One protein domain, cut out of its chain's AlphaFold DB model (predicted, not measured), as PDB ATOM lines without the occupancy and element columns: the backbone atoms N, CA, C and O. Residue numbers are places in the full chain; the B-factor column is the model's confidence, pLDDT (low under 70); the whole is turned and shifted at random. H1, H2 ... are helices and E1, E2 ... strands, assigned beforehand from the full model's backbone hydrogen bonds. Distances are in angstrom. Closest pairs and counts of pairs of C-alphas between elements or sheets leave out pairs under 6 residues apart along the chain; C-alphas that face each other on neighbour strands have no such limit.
ATOM      1  N   ILE A   2      34.314 -11.971   9.012       71.25
ATOM      2  CA  ILE A   2      33.965 -10.687   9.632       71.25
ATOM      3  C   ILE A   2      35.057  -9.671   9.288       71.25
ATOM      4  O   ILE A   2      36.234  -9.998   9.336       71.25
ATOM      5  N   ARG A   3      34.673  -8.446   8.938       69.94
ATOM      6  CA  ARG A   3      35.602  -7.326   8.768       69.94
ATOM      7  C   ARG A   3      35.479  -6.438   9.998       69.94
ATOM      8  O   ARG A   3      34.410  -5.872  10.218       69.94
ATOM      9  N   LEU A   4      36.523  -6.377  10.813       69.38
ATOM     10  CA  LEU A   4      36.515  -5.711  12.109       69.38
ATOM     11  C   LEU A   4      37.246  -4.369  12.022       69.38
ATOM     12  O   LEU A   4      38.400  -4.314  11.618       69.38
ATOM     13  N   GLY A   5      36.571  -3.293  12.413       77.44
ATOM     14  CA  GLY A   5      37.182  -1.987  12.643       77.44
ATOM     15  C   GLY A   5      36.881  -1.539  14.066       77.44
ATOM     16  O   GLY A   5      35.723  -1.599  14.486       77.44
ATOM     17  N   THR A   6      37.897  -1.112  14.810       76.88
ATOM     18  CA  THR A   6      37.743  -0.731  16.222       76.88
ATOM     19  C   THR A   6      38.196   0.697  16.471       76.88
ATOM     20  O   THR A   6      39.313   1.070  16.126       76.88
ATOM     21  N   VAL A   7      37.342   1.483  17.125       86.94
ATOM     22  CA  VAL A   7      37.680   2.793  17.700       86.94
ATOM     23  C   VAL A   7      37.712   2.668  19.216       86.94
ATOM     24  O   VAL A   7      36.881   1.953  19.776       86.94
ATOM     25  N   PHE A   8      38.650   3.357  19.865       88.19
ATOM     26  CA  PHE A   8      38.994   3.114  21.271       88.19
ATOM     27  C   PHE A   8      39.365   1.640  21.487       88.19
ATOM     28  O   PHE A   8      38.820   0.957  22.357       88.19
ATOM     29  N   SER A   9      40.224   1.122  20.601       84.62
ATOM     30  CA  SER A   9      40.542  -0.307  20.511       84.62
ATOM     31  C   SER A   9      41.194  -0.854  21.781       84.62
ATOM     32  O   SER A   9      41.140  -2.062  22.037       84.62
ATOM     33  N   GLY A  10      41.822   0.006  22.585       89.31
ATOM     34  CA  GLY A  10      42.648  -0.402  23.706       89.31
ATOM     35  C   GLY A  10      43.666  -1.448  23.257       89.31
ATOM     36  O   GLY A  10      44.270  -1.346  22.189       89.31
ATOM     37  N   ILE A  11      43.806  -2.503  24.057       87.00
ATOM     38  CA  ILE A  11      44.678  -3.651  23.763       87.00
ATOM     39  C   ILE A  11      43.995  -4.747  22.922       87.00
ATOM     40  O   ILE A  11      44.529  -5.848  22.826       87.00
ATOM     41  N   GLY A  12      42.818  -4.461  22.356       88.19
ATOM     42  CA  GLY A  12      42.063  -5.342  21.462       88.19
ATOM     43  C   GLY A  12      41.211  -6.396  22.172       88.19
ATOM     44  O   GLY A  12      41.414  -7.600  22.019       88.19
ATOM     45  N   ALA A  13      40.259  -5.957  23.002       88.25
ATOM     46  CA  ALA A  13      39.362  -6.867  23.726       88.25
ATOM     47  C   ALA A  13      38.327  -7.553  22.814       88.25
ATOM     48  O   ALA A  13      37.873  -8.656  23.125       88.25
ATOM     49  N   ILE A  14      37.934  -6.902  21.714       85.38
ATOM     50  CA  ILE A  14      36.918  -7.412  20.783       85.38
ATOM     51  C   ILE A  14      37.534  -8.474  19.873       85.38
ATOM     52  O   ILE A  14      36.955  -9.541  19.702       85.38
ATOM     53  N   GLU A  15      38.727  -8.205  19.359       86.88
ATOM     54  CA  GLU A  15      39.590  -9.116  18.611       86.88
ATOM     55  C   GLU A  15      39.785 -10.412  19.405       86.88
ATOM     56  O   GLU A  15      39.409 -11.491  18.948       86.88
ATOM     57  N   HIS A  16      40.207 -10.283  20.672       87.81
ATOM     58  CA  HIS A  16      40.398 -11.423  21.575       87.81
ATOM     59  C   HIS A  16      39.118 -12.241  21.770       87.81
ATOM     60  O   HIS A  16      39.153 -13.463  21.930       87.81
ATOM     61  N   ALA A  17      37.964 -11.571  21.808       89.25
ATOM     62  CA  ALA A  17      36.678 -12.238  21.943       89.25
ATOM     63  C   ALA A  17      36.307 -13.016  20.673       89.25
ATOM     64  O   ALA A  17      35.797 -14.130  20.785       89.25
ATOM     65  N   LEU A  18      36.578 -12.468  19.486       83.94
ATOM     66  CA  LEU A  18      36.342 -13.160  18.218       83.94
ATOM     67  C   LEU A  18      37.252 -14.383  18.068       83.94
ATOM     68  O   LEU A  18      36.753 -15.446  17.696       83.94
ATOM     69  N   ASP A  19      38.527 -14.268  18.444       82.94
ATOM     70  CA  ASP A  19      39.456 -15.405  18.489       82.94
ATOM     71  C   ASP A  19      38.950 -16.505  19.431       82.94
ATOM     72  O   ASP A  19      38.925 -17.684  19.083       82.94
ATOM     73  N   ARG A  20      38.468 -16.131  20.625       90.81
ATOM     74  CA  ARG A  20      37.913 -17.090  21.597       90.81
ATOM     75  C   ARG A  20      36.647 -17.797  21.134       90.81
ATOM     76  O   ARG A  20      36.360 -18.887  21.627       90.81
ATOM     77  N   LEU A  21      35.876 -17.162  20.262       91.31
ATOM     78  CA  LEU A  21      34.647 -17.716  19.702       91.31
ATOM     79  C   LEU A  21      34.888 -18.475  18.389       91.31
ATOM     80  O   LEU A  21      33.916 -18.939  17.797       91.31
ATOM     81  N   ASP A  22      36.145 -18.596  17.947       90.25
ATOM     82  CA  ASP A  22      36.525 -19.190  16.660       90.25
ATOM     83  C   ASP A  22      35.781 -18.533  15.481       90.25
ATOM     84  O   ASP A  22      35.314 -19.175  14.537       90.25
ATOM     85  N   LEU A  23      35.606 -17.208  15.566       80.06
ATOM     86  CA  LEU A  23      34.932 -16.419  14.543       80.06
ATOM     87  C   LEU A  23      35.974 -15.825  13.588       80.06
ATOM     88  O   LEU A  23      36.685 -14.887  13.965       80.06
ATOM     89  N   PRO A  24      36.053 -16.308  12.332       82.00
ATOM     90  CA  PRO A  24      37.053 -15.841  11.385       82.00
ATOM     91  C   PRO A  24      36.817 -14.371  11.044       82.00
ATOM     92  O   PRO A  24      35.764 -14.001  10.495       82.00
ATOM     93  N   HIS A  25      37.821 -13.548  11.333       78.50
ATOM     94  CA  HIS A  25      37.768 -12.107  11.166       78.50
ATOM     95  C   HIS A  25      39.070 -11.536  10.596       78.50
ATOM     96  O   HIS A  25      40.119 -12.169  10.645       78.50
ATOM     97  N   ASP A  26      38.959 -10.345  10.020       71.75
ATOM     98  CA  ASP A  26      40.046  -9.568   9.433       71.75
ATOM     99  C   ASP A  26      40.000  -8.151  10.012       71.75
ATOM    100  O   ASP A  26      38.941  -7.511   9.991       71.75
ATOM    101  N   ILE A  27      41.120  -7.679  10.558       73.75
ATOM    102  CA  ILE A  27      41.222  -6.353  11.173       73.75
ATOM    103  C   ILE A  27      41.468  -5.336  10.061       73.75
ATOM    104  O   ILE A  27      42.540  -5.268   9.466       73.75
ATOM    105  N   VAL A  28      40.448  -4.529   9.786       73.19
ATOM    106  CA  VAL A  28      40.466  -3.498   8.749       73.19
ATOM    107  C   VAL A  28      41.144  -2.230   9.247       73.19
ATOM    108  O   VAL A  28      41.887  -1.619   8.490       73.19
ATOM    109  N   PHE A  29      40.888  -1.830  10.493       80.19
ATOM    110  CA  PHE A  29      41.610  -0.744  11.152       80.19
ATOM    111  C   PHE A  29      41.430  -0.794  12.671       80.19
ATOM    112  O   PHE A  29      40.427  -1.307  13.176       80.19
ATOM    113  N   ALA A  30      42.363  -0.180  13.388       82.00
ATOM    114  CA  ALA A  30      42.249   0.080  14.815       82.00
ATOM    115  C   ALA A  30      42.566   1.547  15.111       82.00
ATOM    116  O   ALA A  30      43.325   2.185  14.385       82.00
ATOM    117  N   CYS A  31      41.962   2.108  16.152       89.62
ATOM    118  CA  CYS A  31      42.200   3.489  16.534       89.62
ATOM    119  C   CYS A  31      42.185   3.660  18.047       89.62
ATOM    120  O   CYS A  31      41.161   3.401  18.686       89.62
ATOM    121  N   ASP A  32      43.297   4.139  18.605       92.31
ATOM    122  CA  ASP A  32      43.407   4.490  20.017       92.31
ATOM    123  C   ASP A  32      44.622   5.395  20.284       92.31
ATOM    124  O   ASP A  32      45.750   5.068  19.905       92.31
ATOM    125  N   ASN A  33      44.419   6.518  20.983       91.31
ATOM    126  CA  ASN A  33      45.511   7.429  21.345       91.31
ATOM    127  C   ASN A  33      46.219   7.028  22.647       91.31
ATOM    128  O   ASN A  33      47.206   7.674  23.007       91.31
ATOM    129  N   GLY A  34      45.745   6.009  23.365       88.50
ATOM    130  CA  GLY A  34      46.255   5.623  24.677       88.50
ATOM    131  C   GLY A  34      46.039   6.707  25.732       88.50
ATOM    132  O   GLY A  34      46.927   6.962  26.542       88.50
ATOM    133  N   GLU A  35      44.908   7.413  25.650       86.12
ATOM    134  CA  GLU A  35      44.556   8.581  26.471       86.12
ATOM    135  C   GLU A  35      45.541   9.761  26.368       86.12
ATOM    136  O   GLU A  35      45.476  10.725  27.143       86.12
ATOM    137  N   ARG A  36      46.444   9.739  25.379       88.44
ATOM    138  CA  ARG A  36      47.368  10.844  25.124       88.44
ATOM    139  C   ARG A  36      46.606  12.038  24.561       88.44
ATOM    140  O   ARG A  36      45.798  11.920  23.641       88.44
ATOM    141  N   LYS A  37      46.905  13.217  25.100       86.38
ATOM    142  CA  LYS A  37      46.294  14.483  24.684       86.38
ATOM    143  C   LYS A  37      47.310  15.344  23.954       86.38
ATOM    144  O   LYS A  37      48.357  15.663  24.520       86.38
ATOM    145  N   LEU A  38      46.964  15.744  22.732       88.50
ATOM    146  CA  LEU A  38      47.710  16.760  21.994       88.50
ATOM    147  C   LEU A  38      47.754  18.065  22.792       88.50
ATOM    148  O   LEU A  38      46.772  18.462  23.424       88.50
ATOM    149  N   LYS A  39      48.909  18.724  22.748       88.69
ATOM    150  CA  LYS A  39      49.125  20.071  23.285       88.69
ATOM    151  C   LYS A  39      48.657  21.121  22.280       88.69
ATOM    152  O   LYS A  39      48.207  22.194  22.678       88.69
ATOM    153  N   SER A  40      48.767  20.814  20.989       86.06
ATOM    154  CA  SER A  40      48.262  21.660  19.910       86.06
ATOM    155  C   SER A  40      46.732  21.750  19.904       86.06
ATOM    156  O   SER A  40      46.024  20.787  20.199       86.06
ATOM    157  N   LYS A  41      46.214  22.928  19.533       88.81
ATOM    158  CA  LYS A  41      44.778  23.135  19.297       88.81
ATOM    159  C   LYS A  41      44.320  22.331  18.085       88.81
ATOM    160  O   LYS A  41      45.007  22.331  17.067       88.81
ATOM    161  N   ILE A  42      43.131  21.742  18.184       83.06
ATOM    162  CA  ILE A  42      42.525  20.907  17.136       83.06
ATOM    163  C   ILE A  42      42.414  21.676  15.814       83.06
ATOM    164  O   ILE A  42      42.889  21.183  14.804       83.06
ATOM    165  N   GLU A  43      41.926  22.918  15.851       82.19
ATOM    166  CA  GLU A  43      41.755  23.790  14.672       82.19
ATOM    167  C   GLU A  43      43.047  23.920  13.849       82.19
ATOM    168  O   GLU A  43      43.041  23.897  12.623       82.19
ATOM    169  N   LYS A  44      44.192  24.028  14.534       87.25
ATOM    170  CA  LYS A  44      45.496  24.176  13.886       87.25
ATOM    171  C   LYS A  44      45.954  22.874  13.232       87.25
ATOM    172  O   LYS A  44      46.664  22.915  12.233       87.25
ATOM    173  N   VAL A  45      45.588  21.741  13.829       86.50
ATOM    174  CA  VAL A  45      45.868  20.413  13.281       86.50
ATOM    175  C   VAL A  45      44.991  20.174  12.057       86.50
ATOM    176  O   VAL A  45      45.521  19.761  11.036       86.50
ATOM    177  N   GLU A  46      43.704  20.523  12.121       83.94
ATOM    178  CA  GLU A  46      42.758  20.416  11.000       83.94
ATOM    179  C   GLU A  46      43.220  21.218   9.779       83.94
ATOM    180  O   GLU A  46      43.305  20.664   8.689       83.94
ATOM    181  N   SER A  47      43.636  22.477   9.957       83.75
ATOM    182  CA  SER A  47      44.195  23.266   8.848       83.75
ATOM    183  C   SER A  47      45.511  22.708   8.296       83.75
ATOM    184  O   SER A  47      45.857  22.972   7.151       83.75
ATOM    185  N   ALA A  48      46.288  21.976   9.102       86.69
ATOM    186  CA  ALA A  48      47.555  21.403   8.653       86.69
ATOM    187  C   ALA A  48      47.367  20.118   7.840       86.69
ATOM    188  O   ALA A  48      48.219  19.811   7.014       86.69
ATOM    189  N   ILE A  49      46.279  19.384   8.083       86.50
ATOM    190  CA  ILE A  49      45.948  18.139   7.381       86.50
ATOM    191  C   ILE A  49      45.008  18.355   6.186       86.50
ATOM    192  O   ILE A  49      44.640  17.396   5.508       86.50
ATOM    193  N   GLU A  50      44.597  19.595   5.932       82.12
ATOM    194  CA  GLU A  50      43.695  19.949   4.840       82.12
ATOM    195  C   GLU A  50      44.337  19.642   3.474       82.12
ATOM    196  O   GLU A  50      45.449  20.079   3.179       82.12
ATOM    197  N   GLY A  51      43.646  18.854   2.643       76.25
ATOM    198  CA  GLY A  51      44.109  18.454   1.309       76.25
ATOM    199  C   GLY A  51      45.131  17.308   1.269       76.25
ATOM    200  O   GLY A  51      45.551  16.925   0.177       76.25
ATOM    201  N   MET A  52      45.530  16.756   2.420       83.12
ATOM    202  CA  MET A  52      46.345  15.536   2.493       83.12
ATOM    203  C   MET A  52      45.486  14.291   2.263       83.12
ATOM    204  O   MET A  52      44.357  14.229   2.742       83.12
ATOM    205  N   ASN A  53      46.030  13.260   1.619       79.88
ATOM    206  CA  ASN A  53      45.335  11.972   1.532       79.88
ATOM    207  C   ASN A  53      45.322  11.237   2.889       79.88
ATOM    208  O   ASN A  53      46.085  11.568   3.795       79.88
ATOM    209  N   ASP A  54      44.484  10.208   3.046       75.00
ATOM    210  CA  ASP A  54      44.317   9.513   4.336       75.00
ATOM    211  C   ASP A  54      45.615   8.917   4.907       75.00
ATOM    212  O   ASP A  54      45.808   8.911   6.125       75.00
ATOM    213  N   SER A  55      46.527   8.454   4.046       78.69
ATOM    214  CA  SER A  55      47.831   7.937   4.476       78.69
ATOM    215  C   SER A  55      48.724   9.064   4.992       78.69
ATOM    216  O   SER A  55      49.291   8.957   6.075       78.69
ATOM    217  N   GLU A  56      48.805  10.171   4.251       84.94
ATOM    218  CA  GLU A  56      49.573  11.364   4.628       84.94
ATOM    219  C   GLU A  56      49.052  11.978   5.928       84.94
ATOM    220  O   GLU A  56      49.838  12.359   6.800       84.94
ATOM    221  N   LYS A  57      47.725  12.022   6.095       86.62
ATOM    222  CA  LYS A  57      47.083  12.453   7.338       86.62
ATOM    223  C   LYS A  57      47.486  11.558   8.496       86.62
ATOM    224  O   LYS A  57      47.893  12.067   9.539       86.62
ATOM    225  N   ASN A  58      47.385  10.239   8.329       86.25
ATOM    226  CA  ASN A  58      47.717   9.312   9.405       86.25
ATOM    227  C   ASN A  58      49.196   9.420   9.810       86.25
ATOM    228  O   ASN A  58      49.509   9.455  11.003       86.25
ATOM    229  N   ASP A  59      50.093   9.574   8.836       88.81
ATOM    230  CA  ASP A  59      51.521   9.779   9.077       88.81
ATOM    231  C   ASP A  59      51.790  11.100   9.809       88.81
ATOM    232  O   ASP A  59      52.506  11.121  10.816       88.81
ATOM    233  N   TYR A  60      51.182  12.202   9.358       91.81
ATOM    234  CA  TYR A  60      51.318  13.511   9.998       91.81
ATOM    235  C   TYR A  60      50.830  13.486  11.450       91.81
ATOM    236  O   TYR A  60      51.528  13.945  12.358       91.81
ATOM    237  N   ILE A  61      49.644  12.921  11.684       91.06
ATOM    238  CA  ILE A  61      49.065  12.804  13.022       91.06
ATOM    239  C   ILE A  61      49.946  11.916  13.903       91.06
ATOM    240  O   ILE A  61      50.228  12.287  15.042       91.06
ATOM    241  N   THR A  62      50.444  10.792  13.387       91.00
ATOM    242  CA  THR A  62      51.344   9.901  14.132       91.00
ATOM    243  C   THR A  62      52.609  10.631  14.575       91.00
ATOM    244  O   THR A  62      52.913  10.655  15.769       91.00
ATOM    245  N   GLN A  63      53.272  11.342  13.661       92.00
ATOM    246  CA  GLN A  63      54.458  12.141  13.981       92.00
ATOM    247  C   GLN A  63      54.159  13.262  14.984       92.00
ATOM    248  O   GLN A  63      54.965  13.545  15.874       92.00
ATOM    249  N   LEU A  64      52.995  13.906  14.872       93.81
ATOM    250  CA  LEU A  64      52.573  14.945  15.808       93.81
ATOM    251  C   LEU A  64      52.397  14.380  17.224       93.81
ATOM    252  O   LEU A  64      52.896  14.965  18.188       93.81
ATOM    253  N   TYR A  65      51.739  13.226  17.350       92.88
ATOM    254  CA  TYR A  65      51.563  12.532  18.624       92.88
ATOM    255  C   TYR A  65      52.893  12.079  19.227       92.88
ATOM    256  O   TYR A  65      53.119  12.284  20.419       92.88
ATOM    257  N   GLU A  66      53.795  11.509  18.429       91.00
ATOM    258  CA  GLU A  66      55.132  11.119  18.893       91.00
ATOM    259  C   GLU A  66      55.916  12.322  19.421       91.00
ATOM    260  O   GLU A  66      56.517  12.260  20.496       91.00
ATOM    261  N   LYS A  67      55.853  13.450  18.707       92.25
ATOM    262  CA  LYS A  67      56.545  14.683  19.084       92.25
ATOM    263  C   LYS A  67      55.976  15.328  20.349       92.25
ATOM    264  O   LYS A  67      56.738  15.837  21.171       92.25
ATOM    265  N   GLU A  68      54.653  15.378  20.498       92.94
ATOM    266  CA  GLU A  68      54.014  16.105  21.603       92.94
ATOM    267  C   GLU A  68      53.801  15.256  22.859       92.94
ATOM    268  O   GLU A  68      53.893  15.791  23.978       92.94
ATOM    269  N   CYS A  69      53.520  13.965  22.671       89.19
ATOM    270  CA  CYS A  69      53.039  13.048  23.702       89.19
ATOM    271  C   CYS A  69      53.966  11.844  23.941       89.19
ATOM    272  O   CYS A  69      53.818  11.181  24.965       89.19
ATOM    273  N   GLY A  70      54.917  11.560  23.044       87.88
ATOM    274  CA  GLY A  70      55.790  10.387  23.136       87.88
ATOM    275  C   GLY A  70      55.106   9.085  22.704       87.88
ATOM    276  O   GLY A  70      54.087   9.106  22.018       87.88
ATOM    277  N   MET A  71      55.676   7.944  23.096       89.06
ATOM    278  CA  MET A  71      55.266   6.603  22.645       89.06
ATOM    279  C   MET A  71      53.812   6.246  23.005       89.06
ATOM    280  O   MET A  71      53.349   6.537  24.109       89.06
ATOM    281  N   ASN A  72      53.109   5.552  22.102       91.81
ATOM    282  CA  ASN A  72      51.791   4.972  22.364       91.81
ATOM    283  C   ASN A  72      51.915   3.526  22.881       91.81
ATOM    284  O   ASN A  72      52.050   2.583  22.103       91.81
ATOM    285  N   TYR A  73      51.846   3.327  24.200       90.75
ATOM    286  CA  TYR A  73      51.924   1.981  24.788       90.75
ATOM    287  C   TYR A  73      50.719   1.093  24.444       90.75
ATOM    288  O   TYR A  73      50.848  -0.134  24.420       90.75
ATOM    289  N   VAL A  74      49.558   1.696  24.165       89.31
ATOM    290  CA  VAL A  74      48.358   0.958  23.754       89.31
ATOM    291  C   VAL A  74      48.563   0.380  22.362       89.31
ATOM    292  O   VAL A  74      48.399  -0.822  22.181       89.31
ATOM    293  N   GLU A  75      49.034   1.195  21.418       90.56
ATOM    294  CA  GLU A  75      49.405   0.730  20.079       90.56
ATOM    295  C   GLU A  75      50.477  -0.363  20.132       90.56
ATOM    296  O   GLU A  75      50.333  -1.400  19.488       90.56
ATOM    297  N   GLN A  76      51.532  -0.165  20.930       89.94
ATOM    298  CA  GLN A  76      52.601  -1.152  21.076       89.94
ATOM    299  C   GLN A  76      52.057  -2.506  21.548       89.94
ATOM    300  O   GLN A  76      52.421  -3.549  21.007       89.94
ATOM    301  N   THR A  77      51.173  -2.487  22.547       89.25
ATOM    302  CA  THR A  77      50.561  -3.703  23.092       89.25
ATOM    303  C   THR A  77      49.598  -4.334  22.090       89.25
ATOM    304  O   THR A  77      49.622  -5.545  21.895       89.25
ATOM    305  N   TYR A  78      48.788  -3.522  21.410       86.19
ATOM    306  CA  TYR A  78      47.859  -3.984  20.382       86.19
ATOM    307  C   TYR A  78      48.603  -4.698  19.244       86.19
ATOM    308  O   TYR A  78      48.257  -5.823  18.893       86.19
ATOM    309  N   ARG A  79      49.686  -4.101  18.729       84.94
ATOM    310  CA  ARG A  79      50.522  -4.680  17.660       84.94
ATOM    311  C   ARG A  79      51.310  -5.917  18.093       84.94
ATOM    312  O   ARG A  79      51.684  -6.724  17.247       84.94
ATOM    313  N   ALA A  80      51.583  -6.072  19.388       85.25
ATOM    314  CA  ALA A  80      52.192  -7.292  19.912       85.25
ATOM    315  C   ALA A  80      51.213  -8.480  19.896       85.25
ATOM    316  O   ALA A  80      51.650  -9.623  19.780       85.25
ATOM    317  N   ASN A  81      49.908  -8.205  19.996       81.81
ATOM    318  CA  ASN A  81      48.856  -9.219  20.034       81.81
ATOM    319  C   ASN A  81      48.260  -9.508  18.649       81.81
ATOM    320  O   ASN A  81      47.924 -10.654  18.361       81.81
ATOM    321  N   TYR A  82      48.151  -8.487  17.791       82.12
ATOM    322  CA  TYR A  82      47.457  -8.575  16.507       82.12
ATOM    323  C   TYR A  82      48.303  -8.045  15.353       82.12
ATOM    324  O   TYR A  82      48.966  -7.011  15.448       82.12
ATOM    325  N   ILE A  83      48.237  -8.745  14.221       77.25
ATOM    326  CA  ILE A  83      48.916  -8.342  12.990       77.25
ATOM    327  C   ILE A  83      48.057  -7.282  12.299       77.25
ATOM    328  O   ILE A  83      47.040  -7.595  11.688       77.25
ATOM    329  N   ILE A  84      48.495  -6.028  12.371       71.38
ATOM    330  CA  ILE A  84      47.876  -4.897  11.679       71.38
ATOM    331  C   ILE A  84      48.959  -4.088  10.965       71.38
ATOM    332  O   ILE A  84      50.054  -3.884  11.499       71.38
ATOM    333  N   LYS A  85      48.675  -3.641   9.739       65.75
ATOM    334  CA  LYS A  85      49.611  -2.792   8.995       65.75
ATOM    335  C   LYS A  85      49.748  -1.417   9.662       65.75
ATOM    336  O   LYS A  85      48.892  -1.000  10.442       65.75
ATOM    337  N   ASN A  86      50.857  -0.727   9.405       62.84
ATOM    338  CA  ASN A  86      51.134   0.559  10.052       62.84
ATOM    339  C   ASN A  86      50.123   1.640   9.658       62.84
ATOM    340  O   ASN A  86      49.631   2.347  10.527       62.84
ATOM    341  N   ASP A  87      49.752   1.670   8.382       69.50
ATOM    342  CA  ASP A  87      48.767   2.565   7.770       69.50
ATOM    343  C   ASP A  87      47.324   2.343   8.255       69.50
ATOM    344  O   ASP A  87      46.470   3.189   8.014       69.50
ATOM    345  N   LEU A  88      47.050   1.244   8.968       74.50
ATOM    346  CA  LEU A  88      45.710   0.874   9.441       74.50
ATOM    347  C   LEU A  88      45.511   1.068  10.952       74.50
ATOM    348  O   LEU A  88      44.446   0.737  11.478       74.50
ATOM    349  N   PHE A  89      46.511   1.600  11.661       83.94
ATOM    350  CA  PHE A  89      46.344   2.053  13.041       83.94
ATOM    351  C   PHE A  89      46.308   3.580  13.074       83.94
ATOM    352  O   PHE A  89      47.245   4.234  12.620       83.94
ATOM    353  N   TYR A  90      45.249   4.141  13.645       89.25
ATOM    354  CA  TYR A  90      45.042   5.581  13.721       89.25
ATOM    355  C   TYR A  90      45.178   6.069  15.154       89.25
ATOM    356  O   TYR A  90      44.577   5.521  16.079       89.25
ATOM    357  N   GLN A  91      45.928   7.149  15.356       90.69
ATOM    358  CA  GLN A  91      46.124   7.670  16.706       90.69
ATOM    359  C   GLN A  91      44.849   8.296  17.262       90.69
ATOM    360  O   GLN A  91      44.543   8.101  18.428       90.69
ATOM    361  N   ASP A  92      44.083   9.040  16.462       88.44
ATOM    362  CA  ASP A  92      42.928   9.770  16.979       88.44
ATOM    363  C   ASP A  92      41.723   9.730  16.042       88.44
ATOM    364  O   ASP A  92      41.790  10.090  14.868       88.44
ATOM    365  N   VAL A  93      40.587   9.345  16.622       85.06
ATOM    366  CA  VAL A  93      39.299   9.206  15.942       85.06
ATOM    367  C   VAL A  93      38.783  10.519  15.347       85.06
ATOM    368  O   VAL A  93      37.985  10.493  14.414       85.06
ATOM    369  N   ARG A  94      39.217  11.677  15.862       82.38
ATOM    370  CA  ARG A  94      38.801  12.995  15.352       82.38
ATOM    371  C   ARG A  94      39.319  13.255  13.944       82.38
ATOM    372  O   ARG A  94      38.628  13.896  13.163       82.38
ATOM    373  N   PHE A  95      40.499  12.730  13.631       82.19
ATOM    374  CA  PHE A  95      41.129  12.873  12.320       82.19
ATOM    375  C   PHE A  95      40.839  11.675  11.410       82.19
ATOM    376  O   PHE A  95      41.309  11.627  10.278       82.19
ATOM    377  N   LEU A  96      40.035  10.720  11.893       76.44
ATOM    378  CA  LEU A  96      39.566   9.594  11.110       76.44
ATOM    379  C   LEU A  96      38.448  10.060  10.163       76.44
ATOM    380  O   LEU A  96      37.309  10.338  10.573       76.44
ATOM    381  N   ASP A  97      38.773  10.068   8.873       68.25
ATOM    382  CA  ASP A  97      37.793  10.004   7.791       68.25
ATOM    383  C   ASP A  97      36.905  11.257   7.655       68.25
ATOM    384  O   ASP A  97      35.682  11.171   7.517       68.25
TER     385      ASP A  97
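Overview. This is residues 2 to 97 of the 186 residues of an uncharacterized protein of Herbinix hemicellulosilytica (UniProt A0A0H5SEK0). At one end of an elongated body a pair of parallel strands, E1 and E2, has H1 beside it; H2 and H3 make the other end, H4 is near E2, and the unnamed residues 82 to 97 run back through the middle. The printed part has 96 residues, in order E1 H1 E2 H2 H3 H4, class mixed. It is compact, radius of gyration of the C-alphas 14.0 A, spanning 44 by 25 by 17 A.

Along the chain. E1, residues 2 to 7, begins at C-alpha (33.965, -10.687, 9.632). H1 is 13 to 20, E2 25 to 31 (17.1 A), H2 42 to 49, H3 54 to 69 (21.5 A). H4, 73 to 81, ends at C-alpha (48.856, -9.219, 20.034).

Arrangement. E1, H1 and E2 form a strand-helix-strand unit, two parallel strands joined through a helix, with a right-handed crossover; N 4 and O 26 are 2.8 A apart, within hydrogen-bond range. Residues 30 to 31 pair parallel with 89 to 90. H2 and H3 are close but not clearly touching, closest C-alphas Ile 49 and Lys 57, 5.8 A, at a steep tilt of 46 degrees, opposite ways. H3 and H4 are apart. In H1, H2, H3 and H4 every O i to N i+4 pair is within hydrogen-bond range.

Size, cuts and confidence. The farthest C-alphas, Asp 22 and Lys 44, are 44.4 A apart. The printed part has no cut and no long link. pLDDT is under 70 at residues 3 to 4, 85 to 87 and 97.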